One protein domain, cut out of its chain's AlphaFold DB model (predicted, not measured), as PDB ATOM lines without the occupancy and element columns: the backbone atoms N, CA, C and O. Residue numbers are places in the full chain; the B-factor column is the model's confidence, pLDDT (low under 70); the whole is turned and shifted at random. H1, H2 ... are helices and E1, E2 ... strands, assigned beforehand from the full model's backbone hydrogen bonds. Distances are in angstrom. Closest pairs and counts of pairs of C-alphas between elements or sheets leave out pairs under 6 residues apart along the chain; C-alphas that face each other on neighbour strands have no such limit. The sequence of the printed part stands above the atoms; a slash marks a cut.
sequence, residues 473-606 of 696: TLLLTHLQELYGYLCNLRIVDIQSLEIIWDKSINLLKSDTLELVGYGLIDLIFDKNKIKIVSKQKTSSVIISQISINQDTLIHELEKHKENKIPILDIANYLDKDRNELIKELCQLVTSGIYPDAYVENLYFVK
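What this domain is: This is residues 473 to 606 of the 696 residues of the protein "PadR domain-containing protein" of Heimdallarchaeota archaeon (strain LC_2) (UniProt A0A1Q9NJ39). Two lobes stand side by side, each made of three helices and a small three-stranded sheet, and H1 of the first lobe crosses H6 of the second at the seam between them. The first lobe holds H1, E1, H2, H3, E2 and E3, the second H4, E4, H5, H6, E5 and E6, in this order along the chain; a long link, residues 536 to 547, joins them. The sheets, in the orders E1 E3 E2 and E4 E6 E5, are antiparallel. The printed part has 134 residues, with six named helices and six named strands, and its class is mixed. It is compact, with a radius of gyration of the C-alphas of 14.2 A and spans of 39 by 28 by 23 A.

How they stand to each other: H1, residues 477 to 487, touches H6, residues 578 to 590, about perpendicular at 77 degrees; their closest C-alphas, those of Gly 484 and Cys 586, are 4.4 A apart. E1, residues 491 to 493, is antiparallel to E3, residues 529 to 535, with N 492 and O 530 2.9 A apart. E2, residues 521 to 526, forms a hairpin with E3, with N 524 and O 531 2.9 A apart. H2, residues 494 to 501, touches H6, the hub, closest at the C-alphas of Ile 500 and Asn 579, 5.2 A. H3, residues 505 to 517, lies over E2 at a height over the sheet of 9.8 A and runs along the strands, at 24 degrees to E2 on the local plane. E1, H2 H3 and E2 make a split strand-helix-strand unit, two strands running the same way with E3 between them, its crossover right-handed. H4, residues 548 to 559, only just touches H5, residues 567 to 574, with 3 pairs of C-alphas within 8 A; the closest, those of Glu 556 and Ile 570, are 7.3 A apart. E4, residues 564 to 566, is antiparallel to E6, residues 603 to 605, with N 565 and O 604 2.8 A apart. E5, residues 598 to 600, forms a hairpin with E6, with N 605 and O 598 2.8 A apart. E4, H5 H6 and E5 make a second split unit, with E6 between the strands, also right-handed. H6 is on one face of this sheet, in two layers. In the six helices every O i to N i+4 pair is within hydrogen-bond range.

Where its parts are: H1 begins at C-alpha 477, (332.973, 344.313, 294.768), and is 15.3 A long. H3 is 18.0 A, E2 15.9 A, E3 16.8 A, H4 17.4 A and H6 18.6 A long. E6 ends at C-alpha 605, (348.277, 357.140, 286.852).

The domain as a whole: The two C-alphas farthest apart, those of Lys 527 and Ser 544, are 41.0 A apart. The printed part has no cut, and E3 to H4 is the long link. The mean pLDDT of the printed part is 92.6; residues 541 to 545 are under 70.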
ATOM      1  N   THR A 473     340.249 343.619 300.097       82.69
ATOM      2  CA  THR A 473     339.923 342.539 299.146       82.69
ATOM      3  C   THR A 473     338.780 341.613 299.564       82.69
ATOM      4  O   THR A 473     338.296 340.829 298.753       82.69
ATOM      5  N   LEU A 474     338.342 341.677 300.820       83.44
ATOM      6  CA  LEU A 474     337.210 340.919 301.355       83.44
ATOM      7  C   LEU A 474     335.905 341.733 301.344       83.44
ATOM      8  O   LEU A 474     334.857 341.212 301.722       83.44
ATOM      9  N   LEU A 475     335.951 343.003 300.928       88.44
ATOM     10  CA  LEU A 475     334.751 343.820 300.757       88.44
ATOM     11  C   LEU A 475     333.885 343.310 299.601       88.44
ATOM     12  O   LEU A 475     334.360 342.621 298.699       88.44
ATOM     13  N   LEU A 476     332.625 343.742 299.570       91.38
ATOM     14  CA  LEU A 476     331.794 343.614 298.373       91.38
ATOM     15  C   LEU A 476     332.442 344.352 297.195       91.38
ATOM     16  O   LEU A 476     332.996 345.434 297.376       91.38
ATOM     17  N   THR A 477     332.318 343.805 295.986       93.00
ATOM     18  CA  THR A 477     332.973 344.313 294.768       93.00
ATOM     19  C   THR A 477     332.800 345.824 294.568       93.00
ATOM     20  O   THR A 477     333.783 346.533 294.399       93.00
ATOM     21  N   HIS A 478     331.583 346.355 294.712       95.31
ATOM     22  CA  HIS A 478     331.338 347.796 294.559       95.31
ATOM     23  C   HIS A 478     332.009 348.661 295.641       95.31
ATOM     24  O   HIS A 478     332.386 349.800 295.373       95.31
ATOM     25  N   LEU A 479     332.182 348.137 296.860       95.75
ATOM     26  CA  LEU A 479     332.921 348.819 297.925       95.75
ATOM     27  C   LEU A 479     334.428 348.762 297.668       95.75
ATOM     28  O   LEU A 479     335.125 349.721 297.985       95.75
ATOM     29  N   GLN A 480     334.930 347.681 297.059       94.50
ATOM     30  CA  GLN A 480     336.322 347.608 296.614       94.50
ATOM     31  C   GLN A 480     336.617 348.666 295.555       94.50
ATOM     32  O   GLN A 480     337.611 349.378 295.660       94.50
ATOM     33  N   GLU A 481     335.748 348.789 294.554       95.81
ATOM     34  CA  GLU A 481     335.863 349.806 293.507       95.81
ATOM     35  C   GLU A 481     335.857 351.211 294.116       95.81
ATOM     36  O   GLU A 481     336.753 352.013 293.855       95.81
ATOM     37  N   LEU A 482     334.875 351.499 294.976       97.12
ATOM     38  CA  LEU A 482     334.741 352.807 295.606       97.12
ATOM     39  C   LEU A 482     335.951 353.131 296.492       97.12
ATOM     40  O   LEU A 482     336.504 354.225 296.406       97.12
ATOM     41  N   TYR A 483     336.412 352.173 297.299       96.00
ATOM     42  CA  TYR A 483     337.606 352.338 298.124       96.00
ATOM     43  C   TYR A 483     338.844 352.650 297.278       96.00
ATOM     44  O   TYR A 483     339.577 353.586 297.594       96.00
ATOM     45  N   GLY A 484     339.047 351.920 296.179       95.12
ATOM     46  CA  GLY A 484     340.182 352.113 295.277       95.12
ATOM     47  C   GLY A 484     340.201 353.508 294.665       95.12
ATOM     48  O   GLY A 484     341.253 354.147 294.620       95.12
ATOM     49  N   TYR A 485     339.027 354.019 294.292       96.31
ATOM     50  CA  TYR A 485     338.872 355.377 293.776       96.31
ATOM     51  C   TYR A 485     339.170 356.441 294.839       96.31
ATOM     52  O   TYR A 485     339.921 357.386 294.592       96.31
ATOM     53  N   LEU A 486     338.615 356.281 296.046       95.69
ATOM     54  CA  LEU A 486     338.778 357.247 297.134       95.69
ATOM     55  C   LEU A 486     340.210 357.276 297.678       95.69
ATOM     56  O   LEU A 486     340.729 358.342 297.998       95.69
ATOM     57  N   CYS A 487     340.863 356.120 297.801       89.25
ATOM     58  CA  CYS A 487     342.063 355.987 298.621       89.25
ATOM     59  C   CYS A 487     343.261 356.797 298.094       89.25
ATOM     60  O   CYS A 487     344.131 357.169 298.876       89.25
ATOM     61  N   ASN A 488     343.333 357.140 296.811       87.12
ATOM     62  CA  ASN A 488     344.479 357.880 296.267       87.12
ATOM     63  C   ASN A 488     344.173 359.327 295.872       87.12
ATOM     64  O   ASN A 488     345.055 360.031 295.382       87.12
ATOM     65  N   LEU A 489     342.967 359.809 296.175       90.94
ATOM     66  CA  LEU A 489     342.571 361.196 295.972       90.94
ATOM     67  C   LEU A 489     342.487 361.923 297.317       90.94
ATOM     68  O   LEU A 489     341.978 361.402 298.303       90.94
ATOM     69  N   ARG A 490     342.989 363.163 297.377       94.31
ATOM     70  CA  ARG A 490     342.872 363.992 298.595       94.31
ATOM     71  C   ARG A 490     341.467 364.558 298.769       94.31
ATOM     72  O   ARG A 490     340.995 364.718 299.892       94.31
ATOM     73  N   ILE A 491     340.844 364.927 297.655       96.19
ATOM     74  CA  ILE A 491     339.520 365.537 297.594       96.19
ATOM     75  C   ILE A 491     338.793 364.910 296.413       96.19
ATOM     76  O   ILE A 491     339.323 364.912 295.303       96.19
ATOM     77  N   VAL A 492     337.592 364.404 296.658       96.44
ATOM     78  CA  VAL A 492     336.729 363.794 295.644       96.44
ATOM     79  C   VAL A 492     335.427 364.569 295.571       96.44
ATOM     80  O   VAL A 492     334.852 364.909 296.599       96.44
ATOM     81  N   ASP A 493     334.968 364.866 294.362       96.81
ATOM     82  CA  ASP A 493     333.643 365.431 294.139       96.81
ATOM     83  C   ASP A 493     332.602 364.309 294.010       96.81
ATOM     84  O   ASP A 493     332.768 363.373 293.226       96.81
ATOM     85  N   ILE A 494     331.530 364.385 294.795       96.94
ATOM     86  CA  ILE A 494     330.526 363.321 294.876       96.94
ATOM     87  C   ILE A 494     329.666 363.225 293.614       96.94
ATOM     88  O   ILE A 494     329.176 362.143 293.303       96.94
ATOM     89  N   GLN A 495     329.521 364.316 292.854       96.94
ATOM     90  CA  GLN A 495     328.803 364.293 291.572       96.94
ATOM     91  C   GLN A 495     329.586 363.494 290.525       96.94
ATOM     92  O   GLN A 495     329.011 362.741 289.743       96.94
ATOM     93  N   SER A 496     330.916 363.583 290.562       95.50
ATOM     94  CA  SER A 496     331.779 362.741 289.730       95.50
ATOM     95  C   SER A 496     331.597 361.248 290.047       95.50
ATOM     96  O   SER A 496     331.584 360.424 289.133       95.50
ATOM     97  N   LEU A 497     331.394 360.892 291.323       96.62
ATOM     98  CA  LEU A 497     331.081 359.513 291.721       96.62
ATOM     99  C   LEU A 497     329.705 359.058 291.214       96.62
ATOM    100  O   LEU A 497     329.586 357.926 290.755       96.62
ATOM    101  N   GLU A 498     328.688 359.922 291.268       97.38
ATOM    102  CA  GLU A 498     327.338 359.633 290.754       97.38
ATOM    103  C   GLU A 498     327.377 359.254 289.271       97.38
ATOM    104  O   GLU A 498     326.810 358.232 288.890       97.38
ATOM    105  N   ILE A 499     328.149 359.988 288.463       96.56
ATOM    106  CA  ILE A 499     328.325 359.702 287.032       96.56
ATOM    107  C   ILE A 499     329.033 358.357 286.797       96.56
ATOM    108  O   ILE A 499     328.660 357.618 285.888       96.56
ATOM    109  N   ILE A 500     330.071 358.036 287.576       96.38
ATOM    110  CA  ILE A 500     330.865 356.811 287.371       96.38
ATOM    111  C   ILE A 500     330.107 355.568 287.864       96.38
ATOM    112  O   ILE A 500     330.128 354.523 287.207       96.38
ATOM    113  N   TRP A 501     329.444 355.645 289.022       96.75
ATOM    114  CA  TRP A 501     328.755 354.496 289.622       96.75
ATOM    115  C   TRP A 501     327.300 354.339 289.207       96.75
ATOM    116  O   TRP A 501     326.769 353.257 289.453       96.75
ATOM    117  N   ASP A 502     326.696 355.347 288.577       96.94
ATOM    118  CA  ASP A 502     325.263 355.383 288.260       96.94
ATOM    119  C   ASP A 502     324.411 355.100 289.512       96.94
ATOM    120  O   ASP A 502     323.553 354.219 289.571       96.94
ATOM    121  N   LYS A 503     324.750 355.805 290.595       96.50
ATOM    122  CA  LYS A 503     324.125 355.675 291.915       96.50
ATOM    123  C   LYS A 503     323.765 357.047 292.444       96.50
ATOM    124  O   LYS A 503     324.561 357.973 292.337       96.50
ATOM    125  N   SER A 504     322.624 357.136 293.123       96.31
ATOM    126  CA  SER A 504     322.237 358.368 293.802       96.31
ATOM    127  C   SER A 504     323.291 358.797 294.826       96.31
ATOM    128  O   SER A 504     323.918 357.969 295.500       96.31
ATOM    129  N   ILE A 505     323.433 360.110 294.997       96.06
ATOM    130  CA  ILE A 505     324.349 360.708 295.979       96.06
ATOM    131  C   ILE A 505     324.161 360.111 297.384       96.06
ATOM    132  O   ILE A 505     325.149 359.857 298.071       96.06
ATOM    133  N   ASN A 506     322.926 359.850 297.825       94.38
ATOM    134  CA  ASN A 506     322.670 359.277 299.152       94.38
ATOM    135  C   ASN A 506     323.219 357.854 299.286       94.38
ATOM    136  O   ASN A 506     323.837 357.532 300.302       94.38
ATOM    137  N   LEU A 507     323.066 357.023 298.251       95.38
ATOM    138  CA  LEU A 507     323.622 355.673 298.258       95.38
ATOM    139  C   LEU A 507     325.156 355.705 298.236       95.38
ATOM    140  O   LEU A 507     325.790 354.951 298.966       95.38
ATOM    141  N   LEU A 508     325.761 356.626 297.479       97.25
ATOM    142  CA  LEU A 508     327.215 356.817 297.469       97.25
ATOM    143  C   LEU A 508     327.757 357.320 298.805       97.25
ATOM    144  O   LEU A 508     328.805 356.851 299.251       97.25
ATOM    145  N   LYS A 509     327.046 358.240 299.472       97.06
ATOM    146  CA  LYS A 509     327.371 358.651 300.844       97.06
ATOM    147  C   LYS A 509     327.316 357.452 301.780       97.06
ATOM    148  O   LYS A 509     328.262 357.247 302.526       97.06
ATOM    149  N   SER A 510     326.251 356.659 301.706       96.44
ATOM    150  CA  SER A 510     326.066 355.459 302.524       96.44
ATOM    151  C   SER A 510     327.204 354.451 302.323       96.44
ATOM    152  O   SER A 510     327.885 354.106 303.286       96.44
ATOM    153  N   ASP A 511     327.519 354.084 301.079       97.00
ATOM    154  CA  ASP A 511     328.615 353.159 300.753       97.00
ATOM    155  C   ASP A 511     329.986 353.714 301.200       97.00
ATOM    156  O   ASP A 511     330.811 352.992 301.761       97.00
ATOM    157  N   THR A 512     330.218 355.020 301.025       97.12
ATOM    158  CA  THR A 512     331.442 355.697 301.492       97.12
ATOM    159  C   THR A 512     331.560 355.653 303.016       97.12
ATOM    160  O   THR A 512     332.632 355.398 303.561       97.12
ATOM    161  N   LEU A 513     330.457 355.886 303.722       96.62
ATOM    162  CA  LEU A 513     330.397 355.841 305.179       96.62
ATOM    163  C   LEU A 513     330.513 354.412 305.710       96.62
ATOM    164  O   LEU A 513     331.089 354.212 306.776       96.62
ATOM    165  N   GLU A 514     330.067 353.410 304.953       95.75
ATOM    166  CA  GLU A 514     330.314 352.006 305.276       95.75
ATOM    167  C   GLU A 514     331.822 351.698 305.289       95.75
ATOM    168  O   GLU A 514     332.299 351.049 306.221       95.75
ATOM    169  N   LEU A 515     332.601 352.230 304.332       95.50
ATOM    170  CA  LEU A 515     334.071 352.110 304.322       95.50
ATOM    171  C   LEU A 515     334.721 352.743 305.563       95.50
ATOM    172  O   LEU A 515     335.672 352.183 306.116       95.50
ATOM    173  N   VAL A 516     334.190 353.878 306.031       94.06
ATOM    174  CA  VAL A 516     334.622 354.507 307.293       94.06
ATOM    175  C   VAL A 516     334.271 353.622 308.488       94.06
ATOM    176  O   VAL A 516     335.094 353.442 309.386       94.06
ATOM    177  N   GLY A 517     333.077 353.023 308.483       91.00
ATOM    178  CA  GLY A 517     332.614 352.083 309.504       91.00
ATOM    179  C   GLY A 517     333.426 350.788 309.576       91.00
ATOM    180  O   GLY A 517     333.542 350.203 310.649       91.00
ATOM    181  N   TYR A 518     334.042 350.359 308.470       89.94
ATOM    182  CA  TYR A 518     335.036 349.277 308.466       89.94
ATOM    183  C   TYR A 518     336.412 349.701 309.010       89.94
ATOM    184  O   TYR A 518     337.272 348.844 309.210       89.94
ATOM    185  N   GLY A 519     336.643 351.000 309.225       89.56
ATOM    186  CA  GLY A 519     337.942 351.538 309.630       89.56
ATOM    187  C   GLY A 519     338.968 351.623 308.495       89.56
ATOM    188  O   GLY A 519     340.152 351.801 308.766       89.56
ATOM    189  N   LEU A 520     338.541 351.506 307.232       90.56
ATOM    190  CA  LEU A 520     339.449 351.503 306.078       90.56
ATOM    191  C   LEU A 520     339.893 352.905 305.668       90.56
ATOM    192  O   LEU A 520     340.973 353.084 305.105       90.56
ATOM    193  N   ILE A 521     339.042 353.898 305.906       93.81
ATOM    194  CA  ILE A 521     339.269 355.278 305.494       93.81
ATOM    195  C   ILE A 521     338.709 356.234 306.542       93.81
ATOM    196  O   ILE A 521     337.661 355.984 307.131       93.81
ATOM    197  N   ASP A 522     339.407 357.343 306.746       93.19
ATOM    198  CA  ASP A 522     338.915 358.486 307.500       93.19
ATOM    199  C   ASP A 522     338.684 359.626 306.520       93.19
ATOM    200  O   ASP A 522     339.555 359.948 305.708       93.19
ATOM    201  N   LEU A 523     337.516 360.254 306.592       96.00
ATOM    202  CA  LEU A 523     337.136 361.317 305.674       96.00
ATOM    203  C   LEU A 523     336.227 362.343 306.339       96.00
ATOM    204  O   LEU A 523     335.682 362.121 307.417       96.00
ATOM    205  N   ILE A 524     336.089 363.486 305.678       95.81
ATOM    206  CA  ILE A 524     335.213 364.585 306.076       95.81
ATOM    207  C   ILE A 524     334.364 364.964 304.866       95.81
ATOM    208  O   ILE A 524     334.901 365.207 303.781       95.81
ATOM    209  N   PHE A 525     333.051 365.056 305.061       94.94
ATOM    210  CA  PHE A 525     332.149 365.618 304.059       94.94
ATOM    211  C   PHE A 525     332.129 367.147 304.162       94.94
ATOM    212  O   PHE A 525     331.883 367.708 305.230       94.94
ATOM    213  N   ASP A 526     332.366 367.822 303.040       94.56
ATOM    214  CA  ASP A 526     332.223 369.271 302.875       94.56
ATOM    215  C   ASP A 526     331.349 369.555 301.648       94.56
ATOM    216  O   ASP A 526     331.819 369.604 300.508       94.56
ATOM    217  N   LYS A 527     330.040 369.707 301.883       92.56
ATOM    218  CA  LYS A 527     329.013 369.873 300.841       92.56
ATOM    219  C   LYS A 527     329.036 368.710 299.835       92.56
ATOM    220  O   LYS A 527     328.638 367.602 300.180       92.56
ATOM    221  N   ASN A 528     329.515 368.965 298.616       95.50
ATOM    222  CA  ASN A 528     329.632 367.983 297.536       95.50
ATOM    223  C   ASN A 528     331.033 367.364 297.457       95.50
ATOM    224  O   ASN A 528     331.304 366.565 296.570       95.50
ATOM    225  N   LYS A 529     331.940 367.729 298.366       96.88
ATOM    226  CA  LYS A 529     333.311 367.229 298.390       96.88
ATOM    227  C   LYS A 529     333.517 366.260 299.545       96.88
ATOM    228  O   LYS A 529     333.007 366.459 300.646       96.88
ATOM    229  N   ILE A 530     334.316 365.238 299.291       97.12
ATOM    230  CA  ILE A 530     334.780 364.252 300.258       97.12
ATOM    231  C   ILE A 530     336.279 364.478 300.414       97.12
ATOM    232  O   ILE A 530     337.043 364.287 299.466       97.12
ATOM    233  N   LYS A 531     336.715 364.929 301.590       97.19
ATOM    234  CA  LYS A 531     338.135 365.119 301.902       97.19
ATOM    235  C   LYS A 531     338.656 363.892 302.634       97.19
ATOM    236  O   LYS A 531     338.201 363.613 303.740       97.19
ATOM    237  N   ILE A 532     339.632 363.205 302.052       96.50
ATOM    238  CA  ILE A 532     340.261 362.037 302.674       96.50
ATOM    239  C   ILE A 532     341.316 362.512 303.678       96.50
ATOM    240  O   ILE A 532     342.187 363.317 303.346       96.50
ATOM    241  N   VAL A 533     341.206 362.047 304.921       94.75
ATOM    242  CA  VAL A 533     342.098 362.391 306.040       94.75
ATOM    243  C   VAL A 533     343.193 361.337 306.188       94.75
ATOM    244  O   VAL A 533     344.375 361.674 306.200       94.75
ATOM    245  N   SER A 534     342.797 360.067 306.240       91.75
ATOM    246  CA  SER A 534     343.688 358.908 306.356       91.75
ATOM    247  C   SER A 534     343.065 357.694 305.677       91.75
ATOM    248  O   SER A 534     341.871 357.669 305.385       91.75
ATOM    249  N   LYS A 535     343.887 356.683 305.399       91.12
ATOM    250  CA  LYS A 535     343.479 355.431 304.756       91.12
ATOM    251  C   LYS A 535     344.326 354.274 305.257       91.12
ATOM    252  O   LYS A 535     345.489 354.470 305.625       91.12
ATOM    253  N   GLN A 536     343.783 353.071 305.180       84.44
ATOM    254  CA  GLN A 536     344.554 351.857 305.370       84.44
ATOM    255  C   GLN A 536     345.431 351.592 304.138       84.44
ATOM    256  O   GLN A 536     345.043 351.823 302.991       84.44
ATOM    257  N   LYS A 537     346.643 351.082 304.357       81.44
ATOM    258  CA  LYS A 537     347.468 350.590 303.249       81.44
ATOM    259  C   LYS A 537     346.832 349.327 302.671       81.44
ATOM    260  O   LYS A 537     346.449 348.433 303.421       81.44
ATOM    261  N   THR A 538     346.730 349.251 301.349       78.06
ATOM    262  CA  THR A 538     346.327 348.016 300.674       78.06
ATOM    263  C   THR A 538     347.459 347.000 300.777       78.06
ATOM    264  O   THR A 538     348.630 347.321 300.559       78.06
ATOM    265  N   SER A 539     347.123 345.773 301.166       71.12
ATOM    266  CA  SER A 539     348.040 344.642 301.076       71.12
ATOM    267  C   SER A 539     348.097 344.171 299.622       71.12
ATOM    268  O   SER A 539     347.113 344.249 298.889       71.12
ATOM    269  N   SER A 540     349.266 343.721 299.176       70.75
ATOM    270  CA  SER A 540     349.428 343.152 297.834       70.75
ATOM    271  C   SER A 540     348.715 341.802 297.732       70.75
ATOM    272  O   SER A 540     348.947 340.928 298.574       70.75
ATOM    273  N   VAL A 541     347.913 341.616 296.687       68.69
ATOM    274  CA  VAL A 541     347.182 340.373 296.401       68.69
ATOM    275  C   VAL A 541     348.047 339.314 295.709       68.69
ATOM    276  O   VAL A 541     348.990 339.609 294.974       68.69
ATOM    277  N   ILE A 542     347.703 338.048 295.960       65.62
ATOM    278  CA  ILE A 542     348.264 336.863 295.298       65.62
ATOM    279  C   ILE A 542     347.615 336.711 293.909       65.62
ATOM    280  O   ILE A 542     346.390 336.763 293.816       65.62
ATOM    281  N   ILE A 543     348.398 336.441 292.850       66.31
ATOM    282  CA  ILE A 543     347.917 336.354 291.441       66.31
ATOM    283  C   ILE A 543     346.655 335.509 291.284       66.31
ATOM    284  O   ILE A 543     345.790 335.771 290.473       66.31
ATOM    285  N   SER A 544     346.551 334.434 292.038       58.31
ATOM    286  CA  SER A 544     345.494 333.447 291.880       58.31
ATOM    287  C   SER A 544     344.125 333.907 292.412       58.31
ATOM    288  O   SER A 544     343.153 333.160 292.342       58.31
ATOM    289  N   GLN A 545     344.046 335.117 292.970       68.12
ATOM    290  CA  GLN A 545     342.794 335.831 293.247       68.12
ATOM    291  C   GLN A 545     342.440 336.839 292.143       68.12
ATOM    292  O   GLN A 545     341.358 337.423 292.181       68.12
ATOM    293  N   ILE A 546     343.336 337.047 291.175       74.38
ATOM    294  CA  ILE A 546     343.119 337.912 290.021       74.38
ATOM    295  C   ILE A 546     342.192 337.175 289.054       74.38
ATOM    296  O   ILE A 546     342.410 336.013 288.708       74.38
ATOM    297  N   SER A 547     341.109 337.831 288.652       81.94
ATOM    298  CA  SER A 547     340.216 337.279 287.629       81.94
ATOM    299  C   SER A 547     340.884 337.314 286.248       81.94
ATOM    300  O   SER A 547     341.687 338.200 285.968       81.94
ATOM    301  N   ILE A 548     340.489 336.417 285.339       73.75
ATOM    302  CA  ILE A 548     340.992 336.386 283.945       73.75
ATOM    303  C   ILE A 548     340.875 337.769 283.266       73.75
ATOM    304  O   ILE A 548     341.752 338.190 282.509       73.75
ATOM    305  N   ASN A 549     339.809 338.510 283.579       82.62
ATOM    306  CA  ASN A 549     339.585 339.857 283.058       82.62
ATOM    307  C   ASN A 549     340.637 340.858 283.564       82.62
ATOM    308  O   ASN A 549     341.096 341.709 282.803       82.62
ATOM    309  N   GLN A 550     341.048 340.737 284.826       89.25
ATOM    310  CA  GLN A 550     342.066 341.599 285.420       89.25
ATOM    311  C   GLN A 550     343.464 341.297 284.866       89.25
ATOM    312  O   GLN A 550     344.216 342.239 284.645       89.25
ATOM    313  N   ASP A 551     343.802 340.039 284.561       88.94
ATOM    314  CA  ASP A 551     345.090 339.696 283.930       88.94
ATOM    315  C   ASP A 551     345.255 340.370 282.561       88.94
ATOM    316  O   ASP A 551     346.312 340.925 282.254       88.94
ATOM    317  N   THR A 552     344.189 340.379 281.755       93.31
ATOM    318  CA  THR A 552     344.185 341.038 280.438       93.31
ATOM    319  C   THR A 552     344.370 342.550 280.582       93.31
ATOM    320  O   THR A 552     345.179 343.148 279.870       93.31
ATOM    321  N   LEU A 553     343.685 343.163 281.554       95.62
ATOM    322  CA  LEU A 553     343.832 344.583 281.871       95.62
ATOM    323  C   LEU A 553     345.247 344.922 282.367       95.62
ATOM    324  O   LEU A 553     345.842 345.895 281.909       95.62
ATOM    325  N   ILE A 554     345.818 344.116 283.268       95.00
ATOM    326  CA  ILE A 554     347.188 344.302 283.771       95.00
ATOM    327  C   ILE A 554     348.192 344.210 282.624       95.00
ATOM    328  O   ILE A 554     349.080 345.057 282.530       95.00
ATOM    329  N   HIS A 555     348.045 343.213 281.747       94.88
ATOM    330  CA  HIS A 555     348.911 343.057 280.585       94.88
ATOM    331  C   HIS A 555     348.870 344.294 279.684       94.88
ATOM    332  O   HIS A 555     349.924 344.766 279.260       94.88
ATOM    333  N   GLU A 556     347.683 344.850 279.438       96.69
ATOM    334  CA  GLU A 556     347.546 346.068 278.641       96.69
ATOM    335  C   GLU A 556     348.203 347.279 279.318       96.69
ATOM    336  O   GLU A 556     349.014 347.970 278.703       96.69
ATOM    337  N   LEU A 557     347.967 347.482 280.615       96.50
ATOM    338  CA  LEU A 557     348.582 348.566 281.395       96.50
ATOM    339  C   LEU A 557     350.124 348.521 281.399       96.50
ATOM    340  O   LEU A 557     350.787 349.567 281.427       96.50
ATOM    341  N   GLU A 558     350.712 347.325 281.366       96.12
ATOM    342  CA  GLU A 558     352.166 347.132 281.328       96.12
ATOM    343  C   GLU A 558     352.772 347.355 279.928       96.12
ATOM    344  O   GLU A 558     353.968 347.645 279.832       96.12
ATOM    345  N   LYS A 559     351.983 347.312 278.841       96.31
ATOM    346  CA  LYS A 559     352.466 347.698 277.497       96.31
ATOM    347  C   LYS A 559     352.753 349.194 277.393       96.31
ATOM    348  O   LYS A 559     353.656 349.602 276.657       96.31
ATOM    349  N   HIS A 560     352.015 350.021 278.132       96.25
ATOM    350  CA  HIS A 560     352.241 351.461 278.157       96.25
ATOM    351  C   HIS A 560     353.537 351.792 278.909       96.25
ATOM    352  O   HIS A 560     353.696 351.470 280.086       96.25
ATOM    353  N   LYS A 561     354.472 352.482 278.249       94.31
ATOM    354  CA  LYS A 561     355.728 352.930 278.885       94.31
ATOM    355  C   LYS A 561     355.519 354.095 279.853       94.31
ATOM    356  O   LYS A 561     356.288 354.252 280.795       94.31
ATOM    357  N   GLU A 562     354.503 354.911 279.602       96.56
ATOM    358  CA  GLU A 562     354.191 356.091 280.401       96.56
ATOM    359  C   GLU A 562     353.419 355.719 281.663       96.56
ATOM    360  O   GLU A 562     352.600 354.804 281.663       96.56
ATOM    361  N   ASN A 563     353.653 356.467 282.741       96.56
ATOM    362  CA  ASN A 563     352.924 356.268 283.990       96.56
ATOM    363  C   ASN A 563     351.497 356.819 283.940       96.56
ATOM    364  O   ASN A 563     350.664 356.405 284.733       96.56
ATOM    365  N   LYS A 564     351.204 357.754 283.038       97.69
ATOM    366  CA  LYS A 564     349.890 358.380 282.906       97.69
ATOM    367  C   LYS A 564     349.234 357.868 281.631       97.69
ATOM    368  O   LYS A 564     349.663 358.228 280.545       97.69
ATOM    369  N   ILE A 565     348.217 357.026 281.774       97.88
ATOM    370  CA  ILE A 565     347.609 356.296 280.660       97.88
ATOM    371  C   ILE A 565     346.182 356.814 280.438       97.88
ATOM    372  O   ILE A 565     345.407 356.836 281.399       97.88
ATOM    373  N   PRO A 566     345.803 357.250 279.222       98.00
ATOM    374  CA  PRO A 566     344.427 357.647 278.936       98.00
ATOM    375  C   PRO A 566     343.473 356.456 279.087       98.00
ATOM    376  O   PRO A 566     343.652 355.415 278.458       98.00
ATOM    377  N   ILE A 567     342.428 356.601 279.905       97.69
ATOM    378  CA  ILE A 567     341.463 355.514 280.157       97.69
ATOM    379  C   ILE A 567     340.678 355.171 278.890       97.69
ATOM    380  O   ILE A 567     340.331 354.015 278.682       97.69
ATOM    381  N   LEU A 568     340.430 356.159 278.025       97.06
ATOM    382  CA  LEU A 568     339.720 355.950 276.764       97.06
ATOM    383  C   LEU A 568     340.486 355.017 275.812       97.06
ATOM    384  O   LEU A 568     339.861 354.205 275.139       97.06
ATOM    385  N   ASP A 569     341.817 355.087 275.797       96.81
ATOM    386  CA  ASP A 569     342.646 354.230 274.943       96.81
ATOM    387  C   ASP A 569     342.542 352.766 275.385       96.81
ATOM    388  O   ASP A 569     342.294 351.880 274.566       96.81
ATOM    389  N   ILE A 570     342.638 352.526 276.699       97.25
ATOM    390  CA  ILE A 570     342.473 351.193 277.291       97.25
ATOM    391  C   ILE A 570     341.039 350.681 277.066       97.25
ATOM    392  O   ILE A 570     340.848 349.514 276.729       97.25
ATOM    393  N   ALA A 571     340.026 351.540 277.234       97.12
ATOM    394  CA  ALA A 571     338.618 351.179 277.058       97.12
ATOM    395  C   ALA A 571     338.325 350.729 275.623       97.12
ATOM    396  O   ALA A 571     337.734 349.671 275.424       97.12
ATOM    397  N   ASN A 572     338.806 351.487 274.634       97.31
ATOM    398  CA  ASN A 572     338.657 351.151 273.220       97.31
ATOM    399  C   ASN A 572     339.385 349.848 272.862       97.31
ATOM    400  O   ASN A 572     338.871 349.057 272.079       97.31
ATOM    401  N   TYR A 573     340.573 349.615 273.433       96.81
ATOM    402  CA  TYR A 573     341.325 348.382 273.194       96.81
ATOM    403  C   TYR A 573     340.614 347.142 273.752       96.81
ATOM    404  O   TYR A 573     340.601 346.094 273.109       96.81
ATOM    405  N   LEU A 574     340.027 347.260 274.945       95.88
ATOM    406  CA  LEU A 574     339.341 346.158 275.622       95.88
ATOM    407  C   LEU A 574     337.864 346.011 275.225       95.88
ATOM    408  O   LEU A 574     337.220 345.098 275.736       95.88
ATOM    409  N   ASP A 575     337.343 346.888 274.360       96.94
ATOM    410  CA  ASP A 575     335.917 346.990 274.017       96.94
ATOM    411  C   ASP A 575     335.024 347.074 275.272       96.94
ATOM    412  O   ASP A 575     334.082 346.304 275.464       96.94
ATOM    413  N   LYS A 576     335.381 347.982 276.191       96.38
ATOM    414  CA  LYS A 576     334.685 348.174 277.474       96.38
ATOM    415  C   LYS A 576     334.097 349.566 277.609       96.38
ATOM    416  O   LYS A 576     334.680 350.550 277.152       96.38
ATOM    417  N   ASP A 577     332.988 349.659 278.342       97.19
ATOM    418  CA  ASP A 577     332.491 350.950 278.799       97.19
ATOM    419  C   ASP A 577     333.540 351.649 279.681       97.19
ATOM    420  O   ASP A 577     334.230 351.042 280.509       97.19
ATOM    421  N   ARG A 578     333.654 352.966 279.508       97.12
ATOM    422  CA  ARG A 578     334.650 353.784 280.204       97.12
ATOM    423  C   ARG A 578     334.470 353.736 281.721       97.12
ATOM    424  O   ARG A 578     335.463 353.687 282.448       97.12
ATOM    425  N   ASN A 579     333.234 353.802 282.211       96.50
ATOM    426  CA  ASN A 579     332.956 353.829 283.643       96.50
ATOM    427  C   ASN A 579     333.137 352.436 284.262       96.50
ATOM    428  O   ASN A 579     333.642 352.331 285.381       96.50
ATOM    429  N   GLU A 580     332.798 351.371 283.533       96.50
ATOM    430  CA  GLU A 580     333.131 349.995 283.930       96.50
ATOM    431  C   GLU A 580     334.646 349.784 284.042       96.50
ATOM    432  O   GLU A 580     335.123 349.260 285.052       96.50
ATOM    433  N   LEU A 581     335.426 350.280 283.077       97.19
ATOM    434  CA  LEU A 581     336.883 350.204 283.146       97.19
ATOM    435  C   LEU A 581     337.450 350.980 284.346       97.19
ATOM    436  O   LEU A 581     338.361 350.491 285.014       97.19
ATOM    437  N   ILE A 582     336.913 352.166 284.660       97.38
ATOM    438  CA  ILE A 582     337.312 352.919 285.864       97.38
ATOM    439  C   ILE A 582     337.112 352.064 287.122       97.38
ATOM    440  O   ILE A 582     338.006 352.018 287.970       97.38
ATOM    441  N   LYS A 583     335.978 351.366 287.242       96.69
ATOM    442  CA  LYS A 583     335.686 350.483 288.382       96.69
ATOM    443  C   LYS A 583     336.701 349.342 288.477       96.69
ATOM    444  O   LYS A 583     337.279 349.138 289.544       96.69
ATOM    445  N   GLU A 584     336.998 348.663 287.368       96.31
ATOM    446  CA  GLU A 584     338.012 347.596 287.334       96.31
ATOM    447  C   GLU A 584     339.412 348.101 287.706       96.31
ATOM    448  O   GLU A 584     340.102 347.476 288.514       96.31
ATOM    449  N   LEU A 585     339.820 349.268 287.192       96.75
ATOM    450  CA  LEU A 585     341.088 349.903 287.563       96.75
ATOM    451  C   LEU A 585     341.151 350.173 289.070       96.75
ATOM    452  O   LEU A 585     342.174 349.918 289.706       96.75
ATOM    453  N   CYS A 586     340.050 350.626 289.670       95.88
ATOM    454  CA  CYS A 586     339.983 350.850 291.112       95.88
ATOM    455  C   CYS A 586     340.058 349.542 291.915       95.88
ATOM    456  O   CYS A 586     340.666 349.521 292.984       95.88
ATOM    457  N   GLN A 587     339.533 348.426 291.402       94.38
ATOM    458  CA  GLN A 587     339.739 347.116 292.035       94.38
ATOM    459  C   GLN A 587     341.220 346.704 292.022       94.38
ATOM    460  O   GLN A 587     341.706 346.160 293.017       94.38
ATOM    461  N   LEU A 588     341.968 346.993 290.948       94.50
ATOM    462  CA  LEU A 588     343.419 346.735 290.897       94.50
ATOM    463  C   LEU A 588     344.192 347.550 291.950       94.50
ATOM    464  O   LEU A 588     345.183 347.080 292.515       94.50
ATOM    465  N   VAL A 589     343.724 348.763 292.246       94.00
ATOM    466  CA  VAL A 589     344.264 349.598 293.329       94.00
ATOM    467  C   VAL A 589     343.936 348.995 294.700       94.00
ATOM    468  O   VAL A 589     344.832 348.822 295.532       94.00
ATOM    469  N   THR A 590     342.676 348.618 294.932       92.25
ATOM    470  CA  THR A 590     342.205 348.029 296.202       92.25
ATOM    471  C   THR A 590     342.869 346.698 296.532       92.25
ATOM    472  O   THR A 590     343.187 346.430 297.691       92.25
ATOM    473  N   SER A 591     343.130 345.883 295.514       89.94
ATOM    474  CA  SER A 591     343.886 344.627 295.615       89.94
ATOM    475  C   SER A 591     345.399 344.827 295.766       89.94
ATOM    476  O   SER A 591     346.151 343.860 295.854       89.94
ATOM    477  N   GLY A 592     345.886 346.068 295.768       90.56
ATOM    478  CA  GLY A 592     347.309 346.347 295.930       90.56
ATOM    479  C   GLY A 592     348.175 345.846 294.769       90.56
ATOM    480  O   GLY A 592     349.390 345.742 294.940       90.56
ATOM    481  N   ILE A 593     347.580 345.548 293.607       92.44
ATOM    482  CA  ILE A 593     348.308 345.224 292.372       92.44
ATOM    483  C   ILE A 593     348.994 346.487 291.859       92.44
ATOM    484  O   ILE A 593     350.176 346.460 291.539       92.44
ATOM    485  N   TYR A 594     348.293 347.617 291.863       94.00
ATOM    486  CA  TYR A 594     348.895 348.927 291.628       94.00
ATOM    487  C   TYR A 594     348.740 349.790 292.882       94.00
ATOM    488  O   TYR A 594     347.859 350.654 292.937       94.00
ATOM    489  N   PRO A 595     349.559 349.548 293.922       87.62
ATOM    490  CA  PRO A 595     349.499 350.365 295.119       87.62
ATOM    491  C   PRO A 595     349.866 351.800 294.744       87.62
ATOM    492  O   PRO A 595     350.729 352.035 293.900       87.62
ATOM    493  N   ASP A 596     349.163 352.753 295.346       91.44
ATOM    494  CA  ASP A 596     349.307 354.189 295.098       91.44
ATOM    495  C   ASP A 596     348.885 354.677 293.697       91.44
ATOM    496  O   ASP A 596     348.957 355.879 293.450       91.44
ATOM    497  N   ALA A 597     348.424 353.813 292.782       95.44
ATOM    498  CA  ALA A 597     347.882 354.258 291.496       95.44
ATOM    499  C   ALA A 597     346.488 354.877 291.640       95.44
ATOM    500  O   ALA A 597     345.735 354.537 292.551       95.44
ATOM    501  N   TYR A 598     346.123 355.794 290.751       96.06
ATOM    502  CA  TYR A 598     344.872 356.538 290.891       96.06
ATOM    503  C   TYR A 598     344.258 356.942 289.562       96.06
ATOM    504  O   TYR A 598     344.924 356.971 288.528       96.06
ATOM    505  N   VAL A 599     342.966 357.259 289.609       95.62
ATOM    506  CA  VAL A 599     342.217 357.787 288.470       95.62
ATOM    507  C   VAL A 599     342.045 359.290 288.652       95.62
ATOM    508  O   VAL A 599     341.449 359.736 289.627       95.62
ATOM    509  N   GLU A 600     342.555 360.078 287.709       93.50
ATOM    510  CA  GLU A 600     342.425 361.539 287.701       93.50
ATOM    511  C   GLU A 600     342.164 362.030 286.276       93.50
ATOM    512  O   GLU A 600     342.915 361.712 285.357       93.50
ATOM    513  N   ASN A 601     341.116 362.839 286.086       91.25
ATOM    514  CA  ASN A 601     340.802 363.493 284.808       91.25
ATOM    515  C   ASN A 601     340.781 362.535 283.597       91.25
ATOM    516  O   ASN A 601     341.286 362.881 282.534       91.25
ATOM    517  N   LEU A 602     340.203 361.337 283.758       94.12
ATOM    518  CA  LEU A 602     340.160 360.271 282.737       94.12
ATOM    519  C   LEU A 602     341.524 359.651 282.384       94.12
ATOM    520  O   LEU A 602     341.659 359.000 281.348       94.12
ATOM    521  N   TYR A 603     342.520 359.803 283.253       97.06
ATOM    522  CA  TYR A 603     343.784 359.080 283.183       97.06
ATOM    523  C   TYR A 603     343.902 358.108 284.348       97.06
ATOM    524  O   TYR A 603     343.509 358.423 285.472       97.06
ATOM    525  N   PHE A 604     344.506 356.957 284.083       97.50
ATOM    526  CA  PHE A 604     345.032 356.073 285.106       97.50
ATOM    527  C   PHE A 604     346.518 356.380 285.299       97.50
ATOM    528  O   PHE A 604     347.310 356.269 284.362       97.50
ATOM    529  N   VAL A 605     346.894 356.808 286.501       97.38
ATOM    530  CA  VAL A 605     348.277 357.140 286.852       97.38
ATOM    531  C   VAL A 605     348.867 355.987 287.656       97.38
ATOM    532  O   VAL A 605     348.532 355.818 288.828       97.38
ATOM    533  N   LYS A 606     349.744 355.188 287.042       95.56
ATOM    534  CA  LYS A 606     350.479 354.112 287.716       95.56
ATOM    535  C   LYS A 606     351.711 354.650 288.446       95.56
ATOM    536  O   LYS A 606     352.529 355.368 287.878       95.56
TER     537      LYS A 606